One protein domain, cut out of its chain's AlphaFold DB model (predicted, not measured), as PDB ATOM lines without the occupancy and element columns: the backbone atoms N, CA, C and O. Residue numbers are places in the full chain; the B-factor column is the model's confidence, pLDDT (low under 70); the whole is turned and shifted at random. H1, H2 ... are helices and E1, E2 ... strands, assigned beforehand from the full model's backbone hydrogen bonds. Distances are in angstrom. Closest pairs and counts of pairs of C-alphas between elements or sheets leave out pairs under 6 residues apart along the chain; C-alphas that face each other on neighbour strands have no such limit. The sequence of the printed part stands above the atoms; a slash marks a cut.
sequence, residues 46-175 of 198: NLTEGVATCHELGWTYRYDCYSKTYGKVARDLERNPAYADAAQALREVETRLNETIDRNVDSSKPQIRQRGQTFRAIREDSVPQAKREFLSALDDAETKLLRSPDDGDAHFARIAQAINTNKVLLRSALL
ATOM      1  N   ASN A  46       4.343   4.166 -18.395       98.19
ATOM      2  CA  ASN A  46       3.994   2.751 -18.478       98.19
ATOM      3  C   ASN A  46       4.867   1.999 -19.499       98.19
ATOM      4  O   ASN A  46       5.231   0.851 -19.251       98.19
ATOM      5  N   LEU A  47       5.229   2.631 -20.623       98.38
ATOM      6  CA  LEU A  47       6.139   2.042 -21.610       98.38
ATOM      7  C   LEU A  47       7.564   1.910 -21.072       98.38
ATOM      8  O   LEU A  47       8.185   0.866 -21.269       98.38
ATOM      9  N   THR A  48       8.096   2.939 -20.410       96.81
ATOM     10  CA  THR A  48       9.479   2.921 -19.911       96.81
ATOM     11  C   THR A  48       9.629   2.022 -18.687       96.81
ATOM     12  O   THR A  48      10.486   1.142 -18.657       96.81
ATOM     13  N   GLU A  49       8.769   2.194 -17.682       96.25
ATOM     14  CA  GLU A  49       8.818   1.435 -16.428       96.25
ATOM     15  C   GLU A  49       8.393  -0.021 -16.641       96.25
ATOM     16  O   GLU A  49       8.992  -0.936 -16.073       96.25
ATOM     17  N   GLY A  50       7.394  -0.264 -17.497       95.38
ATOM     18  CA  GLY A  50       6.925  -1.612 -17.809       95.38
ATOM     19  C   GLY A  50       7.988  -2.450 -18.518       95.38
ATOM     20  O   GLY A  50       8.215  -3.600 -18.143       95.38
ATOM     21  N   VAL A  51       8.704  -1.870 -19.489       95.31
ATOM     22  CA  VAL A  51       9.825  -2.553 -20.156       95.31
ATOM     23  C   VAL A  51      10.996  -2.757 -19.197       95.31
ATOM     24  O   VAL A  51      11.570  -3.847 -19.177       95.31
ATOM     25  N   ALA A  52      11.313  -1.769 -18.355       93.31
ATOM     26  CA  ALA A  52      12.346  -1.907 -17.331       93.31
ATOM     27  C   ALA A  52      12.034  -3.053 -16.348       93.31
ATOM     28  O   ALA A  52      12.897  -3.885 -16.072       93.31
ATOM     29  N   THR A  53      10.784  -3.164 -15.892       93.94
ATOM     30  CA  THR A  53      10.342  -4.217 -14.959       93.94
ATOM     31  C   THR A  53      10.493  -5.618 -15.553       93.94
ATOM     32  O   THR A  53      10.798  -6.566 -14.834       93.94
ATOM     33  N   CYS A  54      10.370  -5.777 -16.876       95.00
ATOM     34  CA  CYS A  54      10.587  -7.074 -17.520       95.00
ATOM     35  C   CYS A  54      12.010  -7.621 -17.308       95.00
ATOM     36  O   CYS A  54      12.214  -8.826 -17.427       95.00
ATOM     37  N   HIS A  55      12.997  -6.788 -16.958       91.69
ATOM     38  CA  HIS A  55      14.347  -7.264 -16.649       91.69
ATOM     39  C   HIS A  55      14.427  -8.111 -15.371       91.69
ATOM     40  O   HIS A  55      15.365  -8.901 -15.251       91.69
ATOM     41  N   GLU A  56      13.435  -8.016 -14.482       91.88
ATOM     42  CA  GLU A  56      13.294  -8.889 -13.310       91.88
ATOM     43  C   GLU A  56      13.032 -10.353 -13.698       91.88
ATOM     44  O   GLU A  56      13.271 -11.257 -12.902       91.88
ATOM     45  N   LEU A  57      12.541 -10.601 -14.918       93.44
ATOM     46  CA  LEU A  57      12.307 -11.943 -15.436       93.44
ATOM     47  C   LEU A  57      13.574 -12.526 -16.068       93.44
ATOM     48  O   LEU A  57      14.416 -11.809 -16.629       93.44
ATOM     49  N   GLY A  58      13.650 -13.860 -16.068       92.69
ATOM     50  CA  GLY A  58      14.623 -14.597 -16.870       92.69
ATOM     51  C   GLY A  58      14.546 -14.179 -18.340       92.69
ATOM     52  O   GLY A  58      13.462 -13.955 -18.876       92.69
ATOM     53  N   TRP A  59      15.698 -14.054 -18.996       92.38
ATOM     54  CA  TRP A  59      15.822 -13.450 -20.327       92.38
ATOM     55  C   TRP A  59      14.932 -14.099 -21.404       92.38
ATOM     56  O   TRP A  59      14.417 -13.387 -22.265       92.38
ATOM     57  N   THR A  60      14.668 -15.406 -21.308       95.50
ATOM     58  CA  THR A  60      13.747 -16.139 -22.195       95.50
ATOM     59  C   THR A  60      12.272 -15.777 -22.003       95.50
ATOM     60  O   THR A  60      11.482 -15.978 -22.917       95.50
ATOM     61  N   TYR A  61      11.876 -15.227 -20.853       96.94
ATOM     62  CA  TYR A  61      10.495 -14.807 -20.557       96.94
ATOM     63  C   TYR A  61      10.226 -13.334 -20.890       96.94
ATOM     64  O   TYR A  61       9.076 -12.891 -20.916       96.94
ATOM     65  N   ARG A  62      11.279 -12.543 -21.141       96.31
ATOM     66  CA  ARG A  62      11.164 -11.083 -21.286       96.31
ATOM     67  C   ARG A  62      10.318 -10.661 -22.480       96.31
ATOM     68  O   ARG A  62       9.614  -9.669 -22.372       96.31
ATOM     69  N   TYR A  63      10.337 -11.413 -23.578       96.88
ATOM     70  CA  TYR A  63       9.575 -11.068 -24.784       96.88
ATOM     71  C   TYR A  63       8.063 -11.131 -24.570       96.88
ATOM     72  O   TYR A  63       7.357 -10.221 -25.001       96.88
ATOM     73  N   ASP A  64       7.570 -12.131 -23.836       98.06
ATOM     74  CA  ASP A  64       6.150 -12.202 -23.468       98.06
ATOM     75  C   ASP A  64       5.767 -11.079 -22.496       98.06
ATOM     76  O   ASP A  64       4.681 -10.507 -22.586       98.06
ATOM     77  N   CYS A  65       6.690 -10.675 -21.617       98.00
ATOM     78  CA  CYS A  65       6.501  -9.484 -20.792       98.00
ATOM     79  C   CYS A  65       6.453  -8.191 -21.614       98.00
ATOM     80  O   CYS A  65       5.541  -7.389 -21.415       98.00
ATOM     81  N   TYR A  66       7.366  -8.004 -22.573       98.00
ATOM     82  CA  TYR A  66       7.339  -6.855 -23.476       98.00
ATOM     83  C   TYR A  66       6.008  -6.794 -24.225       98.00
ATOM     84  O   TYR A  66       5.342  -5.766 -24.167       98.00
ATOM     85  N   SER A  67       5.566  -7.904 -24.823       98.44
ATOM     86  CA  SER A  67       4.288  -7.974 -25.544       98.44
ATOM     87  C   SER A  67       3.123  -7.467 -24.690       98.44
ATOM     88  O   SER A  67       2.406  -6.537 -25.067       98.44
ATOM     89  N   LYS A  68       3.004  -7.993 -23.465       98.44
ATOM     90  CA  LYS A  68       1.950  -7.605 -22.518       98.44
ATOM     91  C   LYS A  68       2.044  -6.141 -22.092       98.44
ATOM     92  O   LYS A  68       0.998  -5.516 -21.919       98.44
ATOM     93  N   THR A  69       3.248  -5.594 -21.920       98.31
ATOM     94  CA  THR A  69       3.449  -4.171 -21.600       98.31
ATOM     95  C   THR A  69       2.920  -3.280 -22.720       98.31
ATOM     96  O   THR A  69       2.093  -2.407 -22.455       98.31
ATOM     97  N   TYR A  70       3.332  -3.522 -23.968       98.69
ATOM     98  CA  TYR A  70       2.873  -2.734 -25.118       98.69
ATOM     99  C   TYR A  70       1.358  -2.856 -25.309       98.69
ATOM    100  O   TYR A  70       0.671  -1.841 -25.422       98.69
ATOM    101  N   GLY A  71       0.823  -4.074 -25.215       98.75
ATOM    102  CA  GLY A  71      -0.612  -4.319 -25.300       98.75
ATOM    103  C   GLY A  71      -1.426  -3.640 -24.209       98.75
ATOM    104  O   GLY A  71      -2.505  -3.106 -24.459       98.75
ATOM    105  N   LYS A  72      -0.914  -3.623 -22.972       98.38
ATOM    106  CA  LYS A  72      -1.572  -2.918 -21.868       98.38
ATOM    107  C   LYS A  72      -1.666  -1.425 -22.166       98.38
ATOM    108  O   LYS A  72      -2.745  -0.860 -22.017       98.38
ATOM    109  N   VAL A  73      -0.566  -0.796 -22.581       98.62
ATOM    110  CA  VAL A  73      -0.564   0.642 -22.886       98.62
ATOM    111  C   VAL A  73      -1.477   0.950 -24.069       98.62
ATOM    112  O   VAL A  73      -2.218   1.926 -24.007       98.62
ATOM    113  N   ALA A  74      -1.487   0.102 -25.100       98.75
ATOM    114  CA  ALA A  74      -2.401   0.248 -26.224       98.75
ATOM    115  C   ALA A  74      -3.869   0.255 -25.762       98.75
ATOM    116  O   ALA A  74      -4.579   1.226 -26.009       98.75
ATOM    117  N   ARG A  75      -4.286  -0.747 -24.975       98.62
ATOM    118  CA  ARG A  75      -5.642  -0.831 -24.397       98.62
ATOM    119  C   ARG A  75      -5.997   0.344 -23.488       98.62
ATOM    120  O   ARG A  75      -7.153   0.757 -23.436       98.62
ATOM    121  N   ASP A  76      -5.027   0.878 -22.748       98.12
ATOM    122  CA  ASP A  76      -5.241   2.064 -21.916       98.12
ATOM    123  C   ASP A  76      -5.511   3.307 -22.790       98.12
ATOM    124  O   ASP A  76      -6.410   4.089 -22.475       98.12
ATOM    125  N   LEU A  77      -4.792   3.457 -23.911       98.06
ATOM    126  CA  LEU A  77      -4.964   4.557 -24.870       98.06
ATOM    127  C   LEU A  77      -6.244   4.448 -25.709       98.06
ATOM    128  O   LEU A  77      -6.848   5.472 -26.011       98.06
ATOM    129  N   GLU A  78      -6.706   3.238 -26.033       97.44
ATOM    130  CA  GLU A  78      -7.945   2.996 -26.799       97.44
ATOM    131  C   GLU A  78      -9.197   3.617 -26.171       97.44
ATOM    132  O   GLU A  78     -10.177   3.890 -26.859       97.44
ATOM    133  N   ARG A  79      -9.161   3.877 -24.861       96.12
ATOM    134  CA  ARG A  79     -10.244   4.544 -24.124       96.12
ATOM    135  C   ARG A  79     -10.450   5.997 -24.557       96.12
ATOM    136  O   ARG A  79     -11.451   6.600 -24.180       96.12
ATOM    137  N   ASN A  80      -9.501   6.563 -25.297       95.69
ATOM    138  CA  ASN A  80      -9.536   7.928 -25.778       95.69
ATOM    139  C   ASN A  80      -9.294   7.971 -27.299       95.69
ATOM    140  O   ASN A  80      -8.158   7.772 -27.737       95.69
ATOM    141  N   PRO A  81     -10.320   8.295 -28.109       95.50
ATOM    142  CA  PRO A  81     -10.210   8.344 -29.568       95.50
ATOM    143  C   PRO A  81      -9.109   9.268 -30.102       95.50
ATOM    144  O   PRO A  81      -8.574   9.000 -31.173       95.50
ATOM    145  N   ALA A  82      -8.719  10.308 -29.355       96.00
ATOM    146  CA  ALA A  82      -7.608  11.183 -29.736       96.00
ATOM    147  C   ALA A  82      -6.279  10.420 -29.877       96.00
ATOM    148  O   ALA A  82      -5.417  10.804 -30.656       96.00
ATOM    149  N   TYR A  83      -6.121   9.304 -29.157       97.69
ATOM    150  CA  TYR A  83      -4.925   8.464 -29.171       97.69
ATOM    151  C   TYR A  83      -5.067   7.209 -30.040       97.69
ATOM    152  O   TYR A  83      -4.256   6.291 -29.898       97.69
ATOM    153  N   ALA A  84      -6.065   7.136 -30.928       97.38
ATOM    154  CA  ALA A  84      -6.325   5.947 -31.742       97.38
ATOM    155  C   ALA A  84      -5.091   5.484 -32.539       97.38
ATOM    156  O   ALA A  84      -4.759   4.299 -32.511       97.38
ATOM    157  N   ASP A  85      -4.363   6.415 -33.158       97.38
ATOM    158  CA  ASP A  85      -3.134   6.117 -33.903       97.38
ATOM    159  C   ASP A  85      -2.045   5.508 -33.011       97.38
ATOM    160  O   ASP A  85      -1.403   4.519 -33.371       97.38
ATOM    161  N   ALA A  86      -1.858   6.063 -31.811       98.31
ATOM    162  CA  ALA A  86      -0.882   5.549 -30.859       98.31
ATOM    163  C   ALA A  86      -1.277   4.171 -30.327       98.31
ATOM    164  O   ALA A  86      -0.440   3.271 -30.257       98.31
ATOM    165  N   ALA A  87      -2.553   3.979 -29.999       98.69
ATOM    166  CA  ALA A  87      -3.080   2.677 -29.625       98.69
ATOM    167  C   ALA A  87      -2.863   1.638 -30.733       98.69
ATOM    168  O   ALA A  87      -2.404   0.530 -30.457       98.69
ATOM    169  N   GLN A  88      -3.139   1.994 -31.989       98.69
ATOM    170  CA  GLN A  88      -2.923   1.109 -33.127       98.69
ATOM    171  C   GLN A  88      -1.445   0.741 -33.287       98.69
ATOM    172  O   GLN A  88      -1.132  -0.445 -33.364       98.69
ATOM    173  N   ALA A  89      -0.543   1.724 -33.285       98.69
ATOM    174  CA  ALA A  89       0.890   1.473 -33.422       98.69
ATOM    175  C   ALA A  89       1.414   0.539 -32.317       98.69
ATOM    176  O   ALA A  89       2.155  -0.400 -32.598       98.69
ATOM    177  N   LEU A  90       0.995   0.741 -31.062       98.81
ATOM    178  CA  LEU A  90       1.403  -0.115 -29.943       98.81
ATOM    179  C   LEU A  90       0.777  -1.519 -30.005       98.81
ATOM    180  O   LEU A  90       1.454  -2.490 -29.665       98.81
ATOM    181  N   ARG A  91      -0.476  -1.649 -30.468       98.75
ATOM    182  CA  ARG A  91      -1.103  -2.959 -30.714       98.75
ATOM    183  C   ARG A  91      -0.347  -3.759 -31.759       98.75
ATOM    184  O   ARG A  91      -0.139  -4.948 -31.572       98.75
ATOM    185  N   GLU A  92       0.104  -3.127 -32.833       98.69
ATOM    186  CA  GLU A  92       0.891  -3.823 -33.850       98.69
ATOM    187  C   GLU A  92       2.219  -4.357 -33.291       98.69
ATOM    188  O   GLU A  92       2.648  -5.448 -33.672       98.69
ATOM    189  N   VAL A  93       2.848  -3.642 -32.345       98.69
ATOM    190  CA  VAL A  93       4.021  -4.157 -31.617       98.69
ATOM    191  C   VAL A  93       3.660  -5.391 -30.788       98.69
ATOM    192  O   VAL A  93       4.368  -6.395 -30.873       98.69
ATOM    193  N   GLU A  94       2.571  -5.339 -30.012       98.75
ATOM    194  CA  GLU A  94       2.055  -6.493 -29.252       98.75
ATOM    195  C   GLU A  94       1.796  -7.689 -30.179       98.75
ATOM    196  O   GLU A  94       2.278  -8.790 -29.914       98.75
ATOM    197  N   THR A  95       1.083  -7.482 -31.288       98.75
ATOM    198  CA  THR A  95       0.753  -8.535 -32.255       98.75
ATOM    199  C   THR A  95       2.010  -9.193 -32.810       98.75
ATOM    200  O   THR A  95       2.154 -10.409 -32.707       98.75
ATOM    201  N   ARG A  96       2.964  -8.406 -33.322       98.44
ATOM    202  CA  ARG A  96       4.210  -8.947 -33.886       98.44
ATOM    203  C   ARG A  96       5.034  -9.700 -32.847       98.44
ATOM    204  O   ARG A  96       5.612 -10.745 -33.153       98.44
ATOM    205  N   LEU A  97       5.085  -9.205 -31.610       98.06
ATOM    206  CA  LEU A  97       5.744  -9.916 -30.519       98.06
ATOM    207  C   LEU A  97       5.042 -11.232 -30.187       98.06
ATOM    208  O   LEU A  97       5.722 -12.242 -30.044       98.06
ATOM    209  N   ASN A  98       3.712 -11.249 -30.092       98.50
ATOM    210  CA  ASN A  98       2.958 -12.477 -29.837       98.50
ATOM    211  C   ASN A  98       3.201 -13.518 -30.928       98.50
ATOM    212  O   ASN A  98       3.552 -14.647 -30.608       98.50
ATOM    213  N   GLU A  99       3.148 -13.123 -32.198       98.38
ATOM    214  CA  GLU A  99       3.478 -14.007 -33.319       98.38
ATOM    215  C   GLU A  99       4.909 -14.560 -33.220       98.38
ATOM    216  O   GLU A  99       5.154 -15.743 -33.465       98.38
ATOM    217  N   THR A 100       5.865 -13.711 -32.831       97.31
ATOM    218  CA  THR A 100       7.257 -14.113 -32.589       97.31
ATOM    219  C   THR A 100       7.345 -15.147 -31.468       97.31
ATOM    220  O   THR A 100       8.035 -16.153 -31.616       97.31
ATOM    221  N   ILE A 101       6.653 -14.915 -30.351       97.81
ATOM    222  CA  ILE A 101       6.641 -15.806 -29.186       97.81
ATOM    223  C   ILE A 101       5.993 -17.138 -29.543       97.81
ATOM    224  O   ILE A 101       6.546 -18.181 -29.213       97.81
ATOM    225  N   ASP A 102       4.866 -17.120 -30.247       98.06
ATOM    226  CA  ASP A 102       4.105 -18.321 -30.582       98.06
ATOM    227  C   ASP A 102       4.916 -19.266 -31.484       98.06
ATOM    228  O   ASP A 102       4.933 -20.475 -31.255       98.06
ATOM    229  N   ARG A 103       5.691 -18.727 -32.438       97.88
ATOM    230  CA  ARG A 103       6.633 -19.517 -33.261       97.88
ATOM    231  C   ARG A 103       7.821 -20.076 -32.469       97.88
ATOM    232  O   ARG A 103       8.455 -21.055 -32.875       97.88
ATOM    233  N   ASN A 104       8.168 -19.433 -31.359       97.56
ATOM    234  CA  ASN A 104       9.423 -19.664 -30.650       97.56
ATOM    235  C   ASN A 104       9.258 -20.165 -29.219       97.56
ATOM    236  O   ASN A 104      10.246 -20.224 -28.493       97.56
ATOM    237  N   VAL A 105       8.048 -20.553 -28.815       97.50
ATOM    238  CA  VAL A 105       7.782 -21.006 -27.452       97.50
ATOM    239  C   VAL A 105       8.676 -22.193 -27.087       97.50
ATOM    240  O   VAL A 105       8.938 -23.082 -27.905       97.50
ATOM    241  N   ASP A 106       9.174 -22.183 -25.855       97.56
ATOM    242  CA  ASP A 106       9.938 -23.281 -25.279       97.56
ATOM    243  C   ASP A 106       9.002 -24.167 -24.455       97.56
ATOM    244  O   ASP A 106       8.686 -23.860 -23.306       97.56
ATOM    245  N   SER A 107       8.552 -25.275 -25.045       94.81
ATOM    246  CA  SER A 107       7.672 -26.236 -24.374       94.81
ATOM    247  C   SER A 107       8.356 -27.005 -23.241       94.81
ATOM    248  O   SER A 107       7.667 -27.669 -22.470       94.81
ATOM    249  N   SER A 108       9.689 -26.945 -23.131       95.94
ATOM    250  CA  SER A 108      10.428 -27.582 -22.035       95.94
ATOM    251  C   SER A 108      10.410 -26.748 -20.751       95.94
ATOM    252  O   SER A 108      10.637 -27.285 -19.666       95.94
ATOM    253  N   LYS A 109      10.108 -25.445 -20.847       95.12
ATOM    254  CA  LYS A 109      10.049 -24.534 -19.703       95.12
ATOM    255  C   LYS A 109       8.597 -24.273 -19.294       95.12
ATOM    256  O   LYS A 109       7.765 -23.944 -20.140       95.12
ATOM    257  N   PRO A 110       8.262 -24.359 -17.993       95.12
ATOM    258  CA  PRO A 110       6.917 -24.053 -17.536       95.12
ATOM    259  C   PRO A 110       6.615 -22.558 -17.682       95.12
ATOM    260  O   PRO A 110       7.503 -21.699 -17.639       95.12
ATOM    261  N   GLN A 111       5.329 -22.238 -17.790       96.81
ATOM    262  CA  GLN A 111       4.859 -20.863 -17.679       96.81
ATOM    263  C   GLN A 111       5.049 -20.374 -16.235       96.81
ATOM    264  O   GLN A 111       4.665 -21.070 -15.295       96.81
ATOM    265  N   ILE A 112       5.603 -19.177 -16.046       96.62
ATOM    266  CA  ILE A 112       5.821 -18.604 -14.706       96.62
ATOM    267  C   ILE A 112       4.774 -17.545 -14.391       96.62
ATOM    268  O   ILE A 112       4.319 -16.838 -15.288       96.62
ATOM    269  N   ARG A 113       4.413 -17.397 -13.114       96.44
ATOM    270  CA  ARG A 113       3.505 -16.344 -12.642       96.44
ATOM    271  C   ARG A 113       4.273 -15.322 -11.815       96.44
ATOM    272  O   ARG A 113       4.867 -15.676 -10.806       96.44
ATOM    273  N   GLN A 114       4.209 -14.053 -12.204       93.38
ATOM    274  CA  GLN A 114       4.828 -12.944 -11.479       93.38
ATOM    275  C   GLN A 114       3.936 -11.706 -11.572       93.38
ATOM    276  O   GLN A 114       3.366 -11.418 -12.622       93.38
ATOM    277  N   ARG A 115       3.770 -10.990 -10.450       89.00
ATOM    278  CA  ARG A 115       2.940  -9.769 -10.358       89.00
ATOM    279  C   ARG A 115       1.510  -9.957 -10.910       89.00
ATOM    280  O   ARG A 115       0.955  -9.083 -11.562       89.00
ATOM    281  N   GLY A 116       0.919 -11.133 -10.675       92.00
ATOM    282  CA  GLY A 116      -0.440 -11.469 -11.124       92.00
ATOM    283  C   GLY A 116      -0.579 -11.791 -12.618       92.00
ATOM    284  O   GLY A 116      -1.665 -12.177 -13.048       92.00
ATOM    285  N   GLN A 117       0.503 -11.700 -13.392       95.06
ATOM    286  CA  GLN A 117       0.556 -12.062 -14.806       95.06
ATOM    287  C   GLN A 117       1.317 -13.371 -14.997       95.06
ATOM    288  O   GLN A 117       2.111 -13.775 -14.146       95.06
ATOM    289  N   THR A 118       1.063 -14.037 -16.117       97.06
ATOM    290  CA  THR A 118       1.730 -15.290 -16.464       97.06
ATOM    291  C   THR A 118       2.517 -15.119 -17.753       97.06
ATOM    292  O   THR A 118       2.013 -14.495 -18.688       97.06
ATOM    293  N   PHE A 119       3.739 -15.651 -17.776       97.88
ATOM    294  CA  PHE A 119       4.720 -15.428 -18.834       97.88
ATOM    295  C   PHE A 119       5.237 -16.741 -19.411       97.88
ATOM    296  O   PHE A 119       5.587 -17.664 -18.669       97.88
ATOM    297  N   ARG A 120       5.320 -16.798 -20.737       97.88
ATOM    298  CA  ARG A 120       5.865 -17.914 -21.515       97.88
ATOM    299  C   ARG A 120       7.330 -17.663 -21.853       97.88
ATOM    300  O   ARG A 120       7.720 -16.529 -22.128       97.88
ATOM    301  N   ALA A 121       8.131 -18.723 -21.833       97.94
ATOM    302  CA  ALA A 121       9.501 -18.668 -22.319       97.94
ATOM    303  C   ALA A 121       9.540 -18.901 -23.831       97.94
ATOM    304  O   ALA A 121       8.781 -19.717 -24.357       97.94
ATOM    305  N   ILE A 122      10.466 -18.225 -24.505       97.94
ATOM    306  CA  ILE A 122      10.920 -18.606 -25.845       97.94
ATOM    307  C   ILE A 122      12.217 -19.410 -25.759       97.94
ATOM    308  O   ILE A 122      12.960 -19.295 -24.779       97.94
ATOM    309  N   ARG A 123      12.503 -20.205 -26.793       97.50
ATOM    310  CA  ARG A 123      13.740 -20.985 -26.885       97.50
ATOM    311  C   ARG A 123      14.957 -20.068 -26.904       97.50
ATOM    312  O   ARG A 123      14.933 -18.982 -27.485       97.50
ATOM    313  N   GLU A 124      16.035 -20.514 -26.280       94.94
ATOM    314  CA  GLU A 124      17.250 -19.715 -26.094       94.94
ATOM    315  C   GLU A 124      17.920 -19.320 -27.419       94.94
ATOM    316  O   GLU A 124      18.344 -18.176 -27.594       94.94
ATOM    317  N   ASP A 125      17.935 -20.240 -28.381       93.25
ATOM    318  CA  ASP A 125      18.465 -20.056 -29.735       93.25
ATOM    319  C   ASP A 125      17.663 -19.045 -30.579       93.25
ATOM    320  O   ASP A 125      18.216 -18.389 -31.463       93.25
ATOM    321  N   SER A 126      16.375 -18.866 -30.277       95.69
ATOM    322  CA  SER A 126      15.473 -17.951 -30.986       95.69
ATOM    323  C   SER A 126      15.599 -16.488 -30.552       95.69
ATOM    324  O   SER A 126      15.167 -15.575 -31.260       95.69
ATOM    325  N   VAL A 127      16.225 -16.224 -29.404       94.00
ATOM    326  CA  VAL A 127      16.291 -14.881 -28.814       94.00
ATOM    327  C   VAL A 127      16.952 -13.838 -29.717       94.00
ATOM    328  O   VAL A 127      16.416 -12.729 -29.801       94.00
ATOM    329  N   PRO A 128      18.065 -14.113 -30.427       92.81
ATOM    330  CA  PRO A 128      18.628 -13.145 -31.364       92.81
ATOM    331  C   PRO A 128      17.659 -12.769 -32.489       92.81
ATOM    332  O   PRO A 128      17.657 -11.618 -32.924       92.81
ATOM    333  N   GLN A 129      16.842 -13.715 -32.964       92.88
ATOM    334  CA  GLN A 129      15.814 -13.447 -33.968       92.88
ATOM    335  C   GLN A 129      14.664 -12.634 -33.373       92.88
ATOM    336  O   GLN A 129      14.350 -11.572 -33.908       92.88
ATOM    337  N   ALA A 130      14.115 -13.068 -32.235       95.56
ATOM    338  CA  ALA A 130      13.026 -12.370 -31.558       95.56
ATOM    339  C   ALA A 130      13.384 -10.910 -31.248       95.56
ATOM    340  O   ALA A 130      12.568 -10.003 -31.389       95.56
ATOM    341  N   LYS A 131      14.651 -10.660 -30.909       94.88
ATOM    342  CA  LYS A 131      15.188  -9.316 -30.717       94.88
ATOM    343  C   LYS A 131      15.120  -8.440 -31.963       94.88
ATOM    344  O   LYS A 131      14.760  -7.270 -31.856       94.88
ATOM    345  N   ARG A 132      15.524  -8.971 -33.121       95.69
ATOM    346  CA  ARG A 132      15.503  -8.229 -34.391       95.69
ATOM    347  C   ARG A 132      14.071  -7.920 -34.808       95.69
ATOM    348  O   ARG A 132      13.794  -6.784 -35.175       95.69
ATOM    349  N   GLU A 133      13.179  -8.902 -34.688       95.88
ATOM    350  CA  GLU A 133      11.748  -8.735 -34.969       95.88
ATOM    351  C   GLU A 133      11.132  -7.677 -34.043       95.88
ATOM    352  O   GLU A 133      10.427  -6.782 -34.510       95.88
ATOM    353  N   PHE A 134      11.491  -7.687 -32.754       97.06
ATOM    354  CA  PHE A 134      11.032  -6.667 -31.817       97.06
ATOM    355  C   PHE A 134      11.557  -5.269 -32.166       97.06
ATOM    356  O   PHE A 134      10.774  -4.326 -32.243       97.06
ATOM    357  N   LEU A 135      12.861  -5.118 -32.422       97.75
ATOM    358  CA  LEU A 135      13.438  -3.828 -32.819       97.75
ATOM    359  C   LEU A 135      12.775  -3.276 -34.088       97.75
ATOM    360  O   LEU A 135      12.456  -2.093 -34.124       97.75
ATOM    361  N   SER A 136      12.505  -4.133 -35.075       98.00
ATOM    362  CA  SER A 136      11.789  -3.746 -36.293       98.00
ATOM    363  C   SER A 136      10.348  -3.306 -36.011       98.00
ATOM    364  O   SER A 136       9.905  -2.299 -36.555       98.00
ATOM    365  N   ALA A 137       9.623  -3.997 -35.126       98.38
ATOM    366  CA  ALA A 137       8.287  -3.566 -34.710       98.38
ATOM    367  C   ALA A 137       8.310  -2.191 -34.015       98.38
ATOM    368  O   ALA A 137       7.429  -1.366 -34.252       98.38
ATOM    369  N   LEU A 138       9.331  -1.921 -33.196       98.50
ATOM    370  CA  LEU A 138       9.508  -0.621 -32.548       98.50
ATOM    371  C   LEU A 138       9.865   0.491 -33.541       98.50
ATOM    372  O   LEU A 138       9.352   1.597 -33.399       98.50
ATOM    373  N   ASP A 139      10.711   0.210 -34.537       98.50
ATOM    374  CA  ASP A 139      11.062   1.164 -35.600       98.50
ATOM    375  C   ASP A 139       9.814   1.587 -36.406       98.50
ATOM    376  O   ASP A 139       9.602   2.779 -36.660       98.50
ATOM    377  N   ASP A 140       8.950   0.628 -36.749       98.56
ATOM    378  CA  ASP A 140       7.698   0.896 -37.463       98.56
ATOM    379  C   ASP A 140       6.717   1.712 -36.610       98.56
ATOM    380  O   ASP A 140       6.132   2.684 -37.095       98.56
ATOM    381  N   ALA A 141       6.553   1.350 -35.333       98.69
ATOM    382  CA  ALA A 141       5.666   2.063 -34.417       98.69
ATOM    383  C   ALA A 141       6.129   3.506 -34.170       98.69
ATOM    384  O   ALA A 141       5.314   4.427 -34.209       98.69
ATOM    385  N   GLU A 142       7.433   3.725 -33.975       98.69
ATOM    386  CA  GLU A 142       8.016   5.065 -33.860       98.69
ATOM    387  C   GLU A 142       7.749   5.892 -35.123       98.69
ATOM    388  O   GLU A 142       7.275   7.024 -35.036       98.69
ATOM    389  N   THR A 143       7.980   5.308 -36.301       98.44
ATOM    390  CA  THR A 143       7.742   5.979 -37.583       98.44
ATOM    391  C   THR A 143       6.277   6.377 -37.755       98.44
ATOM    392  O   THR A 143       5.995   7.481 -38.221       98.44
ATOM    393  N   LYS A 144       5.337   5.499 -37.378       98.50
ATOM    394  CA  LYS A 144       3.899   5.796 -37.419       98.50
ATOM    395  C   LYS A 144       3.548   6.951 -36.489       98.50
ATOM    396  O   LYS A 144       2.973   7.931 -36.948       98.50
ATOM    397  N   LEU A 145       3.979   6.886 -35.229       98.31
ATOM    398  CA  LEU A 145       3.723   7.934 -34.238       98.31
ATOM    399  C   LEU A 145       4.267   9.302 -34.665       98.31
ATOM    400  O   LEU A 145       3.578  10.303 -34.511       98.31
ATOM    401  N   LEU A 146       5.481   9.355 -35.218       98.19
ATOM    402  CA  LEU A 146       6.092  10.608 -35.676       98.19
ATOM    403  C   LEU A 146       5.396  11.216 -36.903       98.19
ATOM    404  O   LEU A 146       5.613  12.387 -37.207       98.19
ATOM    405  N   ARG A 147       4.586  10.432 -37.622       97.38
ATOM    406  CA  ARG A 147       3.795  10.887 -38.774       97.38
ATOM    407  C   ARG A 147       2.341  11.190 -38.419       97.38
ATOM    408  O   ARG A 147       1.647  11.788 -39.240       97.38
ATOM    409  N   SER A 148       1.880  10.775 -37.244       96.00
ATOM    410  CA  SER A 148       0.507  10.994 -36.807       96.00
ATOM    411  C   SER A 148       0.270  12.456 -36.411       96.00
ATOM    412  O   SER A 148       1.119  13.060 -35.749       96.00
ATOM    413  N   PRO A 149      -0.874  13.043 -36.795       93.00
ATOM    414  CA  PRO A 149      -1.199  14.424 -36.465       93.00
ATOM    415  C   PRO A 149      -1.597  14.563 -34.991       93.00
ATOM    416  O   PRO A 149      -2.383  13.770 -34.484       93.00
ATOM    417  N   ASP A 150      -1.131  15.615 -34.321       89.25
ATOM    418  CA  ASP A 150      -1.590  15.988 -32.980       89.25
ATOM    419  C   ASP A 150      -2.138  17.429 -32.939       89.25
ATOM    420  O   ASP A 150      -2.407  18.045 -33.975       89.25
ATOM    421  N   ASP A 151      -2.408  17.950 -31.743       87.88
ATOM    422  CA  ASP A 151      -2.913  19.307 -31.512       87.88
ATOM    423  C   ASP A 151      -1.801  20.352 -31.289       87.88
ATOM    424  O   ASP A 151      -2.084  21.470 -30.856       87.88
ATOM    425  N   GLY A 152      -0.547  20.017 -31.611       88.00
ATOM    426  CA  GLY A 152       0.618  20.884 -31.439       88.00
ATOM    427  C   GLY A 152       1.344  20.713 -30.103       88.00
ATOM    428  O   GLY A 152       2.442  21.243 -29.942       88.00
ATOM    429  N   ASP A 153       0.800  19.934 -29.161       90.38
ATOM    430  CA  ASP A 153       1.440  19.671 -27.868       90.38
ATOM    431  C   ASP A 153       2.475  18.522 -27.921       90.38
ATOM    432  O   ASP A 153       3.001  18.136 -26.873       90.38
ATOM    433  N   ALA A 154       2.821  17.992 -29.104       95.19
ATOM    434  CA  ALA A 154       3.833  16.947 -29.335       95.19
ATOM    435  C   ALA A 154       3.537  15.607 -28.621       95.19
ATOM    436  O   ALA A 154       4.439  14.941 -28.100       95.19
ATOM    437  N   HIS A 155       2.268  15.205 -28.546       97.31
ATOM    438  CA  HIS A 155       1.826  14.027 -27.791       97.31
ATOM    439  C   HIS A 155       2.428  12.726 -28.327       97.31
ATOM    440  O   HIS A 155       3.040  11.960 -27.573       97.31
ATOM    441  N   PHE A 156       2.316  12.494 -29.633       98.31
ATOM    442  CA  PHE A 156       2.830  11.275 -30.253       98.31
ATOM    443  C   PHE A 156       4.354  11.247 -30.315       98.31
ATOM    444  O   PHE A 156       4.943  10.194 -30.077       98.31
ATOM    445  N   ALA A 157       5.005  12.399 -30.494       98.44
ATOM    446  CA  ALA A 157       6.461  12.502 -30.427       98.44
ATOM    447  C   ALA A 157       7.019  12.080 -29.054       98.44
ATOM    448  O   ALA A 157       8.032  11.384 -28.982       98.44
ATOM    449  N   ARG A 158       6.341  12.421 -27.949       98.44
ATOM    450  CA  ARG A 158       6.750  11.970 -26.604       98.44
ATOM    451  C   ARG A 158       6.609  10.456 -26.423       98.44
ATOM    452  O   ARG A 158       7.475   9.830 -25.817       98.44
ATOM    453  N   ILE A 159       5.545   9.853 -26.958       98.56
ATOM    454  CA  ILE A 159       5.364   8.390 -26.928       98.56
ATOM    455  C   ILE A 159       6.428   7.708 -27.805       98.56
ATOM    456  O   ILE A 159       7.043   6.731 -27.379       98.56
ATOM    457  N   ALA A 160       6.715   8.263 -28.984       98.62
ATOM    458  CA  ALA A 160       7.774   7.802 -29.879       98.62
ATOM    459  C   ALA A 160       9.154   7.839 -29.198       98.62
ATOM    460  O   ALA A 160       9.919   6.878 -29.280       98.62
ATOM    461  N   GLN A 161       9.445   8.887 -28.424       98.50
ATOM    462  CA  GLN A 161      10.678   8.973 -27.641       98.50
ATOM    463  C   GLN A 161      10.793   7.849 -26.597       98.50
ATOM    464  O   GLN A 161      11.875   7.288 -26.420       98.50
ATOM    465  N   ALA A 162       9.693   7.478 -25.931       98.38
ATOM    466  CA  ALA A 162       9.679   6.344 -25.003       98.38
ATOM    467  C   ALA A 162      10.004   5.020 -25.719       98.38
ATOM    468  O   ALA A 162      10.798   4.218 -25.223       98.38
ATOM    469  N   ILE A 163       9.453   4.821 -26.921       98.38
ATOM    470  CA  ILE A 163       9.778   3.676 -27.781       98.38
ATOM    471  C   ILE A 163      11.267   3.666 -28.147       98.38
ATOM    472  O   ILE A 163      11.922   2.629 -28.017       98.38
ATOM    473  N   ASN A 164      11.826   4.808 -28.548       97.62
ATOM    474  CA  ASN A 164      13.240   4.906 -28.893       97.62
ATOM    475  C   ASN A 164      14.159   4.605 -27.696       97.62
ATOM    476  O   ASN A 164      15.143   3.879 -27.844       97.62
ATOM    477  N   THR A 165      13.815   5.064 -26.490       95.81
ATOM    478  CA  THR A 165      14.531   4.685 -25.258       95.81
ATOM    479  C   THR A 165      14.559   3.164 -25.083       95.81
ATOM    480  O   THR A 165      15.625   2.580 -24.875       95.81
ATOM    481  N   ASN A 166      13.418   2.493 -25.258       95.94
ATOM    482  CA  ASN A 166      13.333   1.036 -25.159       95.94
ATOM    483  C   ASN A 166      14.182   0.330 -26.236       95.94
ATOM    484  O   ASN A 166      14.858  -0.656 -25.937       95.94
ATOM    485  N   LYS A 167      14.237   0.861 -27.466       96.00
ATOM    486  CA  LYS A 167      15.132   0.359 -28.527       96.00
ATOM    487  C   LYS A 167      16.602   0.430 -28.124       96.00
ATOM    488  O   LYS A 167      17.343  -0.526 -28.353       96.00
ATOM    489  N   VAL A 168      17.037   1.547 -27.538       94.31
ATOM    490  CA  VAL A 168      18.422   1.714 -27.068       94.31
ATOM    491  C   VAL A 168      18.748   0.675 -25.998       94.31
ATOM    492  O   VAL A 168      19.759  -0.012 -26.119       94.31
ATOM    493  N   LEU A 169      17.863   0.474 -25.017       90.25
ATOM    494  CA  LEU A 169      18.039  -0.550 -23.977       90.25
ATOM    495  C   LEU A 169      18.174  -1.958 -24.571       90.25
ATOM    496  O   LEU A 169      19.077  -2.716 -24.205       90.25
ATOM    497  N   LEU A 170      17.321  -2.297 -25.541       90.62
ATOM    498  CA  LEU A 170      17.401  -3.573 -26.246       90.62
ATOM    499  C   LEU A 170      18.730  -3.709 -26.986       90.62
ATOM    500  O   LEU A 170      19.374  -4.751 -26.875       90.62
ATOM    501  N   ARG A 171      19.189  -2.684 -27.709       88.38
ATOM    502  CA  ARG A 171      20.476  -2.723 -28.422       88.38
ATOM    503  C   ARG A 171      21.650  -2.897 -27.460       88.38
ATOM    504  O   ARG A 171      22.478  -3.767 -27.707       88.38
ATOM    505  N   SER A 172      21.668  -2.194 -26.331       82.56
ATOM    506  CA  SER A 172      22.712  -2.342 -25.308       82.56
ATOM    507  C   SER A 172      22.773  -3.758 -24.734       82.56
ATOM    508  O   SER A 172      23.856  -4.293 -24.507       82.56
ATOM    509  N   ALA A 173      21.630  -4.439 -24.614       72.81
ATOM    510  CA  ALA A 173      21.605  -5.841 -24.206       72.81
ATOM    511  C   ALA A 173      22.258  -6.806 -25.227       72.81
ATOM    512  O   ALA A 173      22.457  -7.964 -24.887       72.81
ATOM    513  N   LEU A 174      22.578  -6.398 -26.475       57.16
ATOM    514  CA  LEU A 174      23.335  -7.242 -27.430       57.16
ATOM    515  C   LEU A 174      24.777  -7.458 -26.971       57.16
ATOM    516  O   LEU A 174      25.335  -8.517 -27.233       57.16
ATOM    517  N   LEU A 175      25.359  -6.475 -26.284       56.09
ATOM    518  CA  LEU A 175      26.745  -6.534 -25.823       56.09
ATOM    519  C   LEU A 175      26.923  -7.474 -24.619       56.09
ATOM    520  O   LEU A 175      28.044  -7.858 -24.308       56.09
TER     521      LEU A 175
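AT A GLANCE: This is residues 46 to 175 of the 198 residues of an uncharacterized protein of Phaeobacter sp. 22II1-1F12B (UniProt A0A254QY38). Five helices run side by side in an elongated up-and-down bundle, each running against the one before it in the chain, with the first, H1, and the last, H5, meeting along part of H5. Between H3 and H4 the chain makes a small strand hairpin, E1 and E2, which lies by the first half of H2, near its residues 60 to 68. The printed part has 130 residues, in the order H1 H2 H3 E1 E2 H4 H5; the two strands make an antiparallel sheet, and the class is mostly helix. The whole is compact, with a radius of gyration of the C-alphas of 14.6 A, and spans 50 by 31 by 23 A.

IN THESE COORDINATES: Find C-alpha 46 at (3.994, 2.751, -18.478); from there H1, residues 46 to 56, runs 15.8 A. Next read H2, residues 59 to 77, 27.9 A long, and H3, residues 81 to 104, 34.2 A long with a kink of 33 degrees near residue 88. E1, residues 112 to 114, and E2, residues 117 to 119, follow. H4, residues 124 to 147, begins at C-alpha 124 at (17.250, -19.715, -26.094) and is 35.8 A long. H5, residues 155 to 172, runs 26.7 A to C-alpha 172 at (22.712, -2.342, -25.308).

HOW THE PARTS SIT: Start at H1 and H2, a helical hairpin at a shallow tilt of 19 degrees; their closest C-alphas, Cys 54 and Arg 62, are 5.5 A apart. H2 and H3 are a helical hairpin too, closest at the C-alphas of Ala 74 and Ala 87, 4.2 A. H3 touches H4, opposite ways at a shallow tilt of 15 degrees, closest at the C-alphas of Ala 89 and Ala 141, 4.9 A. H4 and H5 form a helical hairpin, closest at the C-alphas of Glu 142 and Ala 160, 4.8 A. H5 touches H1 with residues 162 to 166 alone, closest at the C-alphas of Thr 48 and Ala 162, 6.1 A. H2 and H4 only just touch, with 3 pairs of C-alphas within 8 A; H1 and H4, for instance, are apart. In the hairpin of E1 and E2, look for N 112 and O 119 at 3.0 A and N 119 and O 112 at 2.8 A, within hydrogen-bond range. In H5 every O i to N i+4 pair is within that range; H1 has 5 of 7, H2 13 of 15, H3 18 of 20 and H4 18 of 20.

THE WHOLE: Look to Ser 108 and Gly 152 for the two C-alphas farthest apart, 50.3 A. The printed part has no cut and no long link. The mean pLDDT of the printed part is 95.5; look for values under 70 at residues 174 to 175.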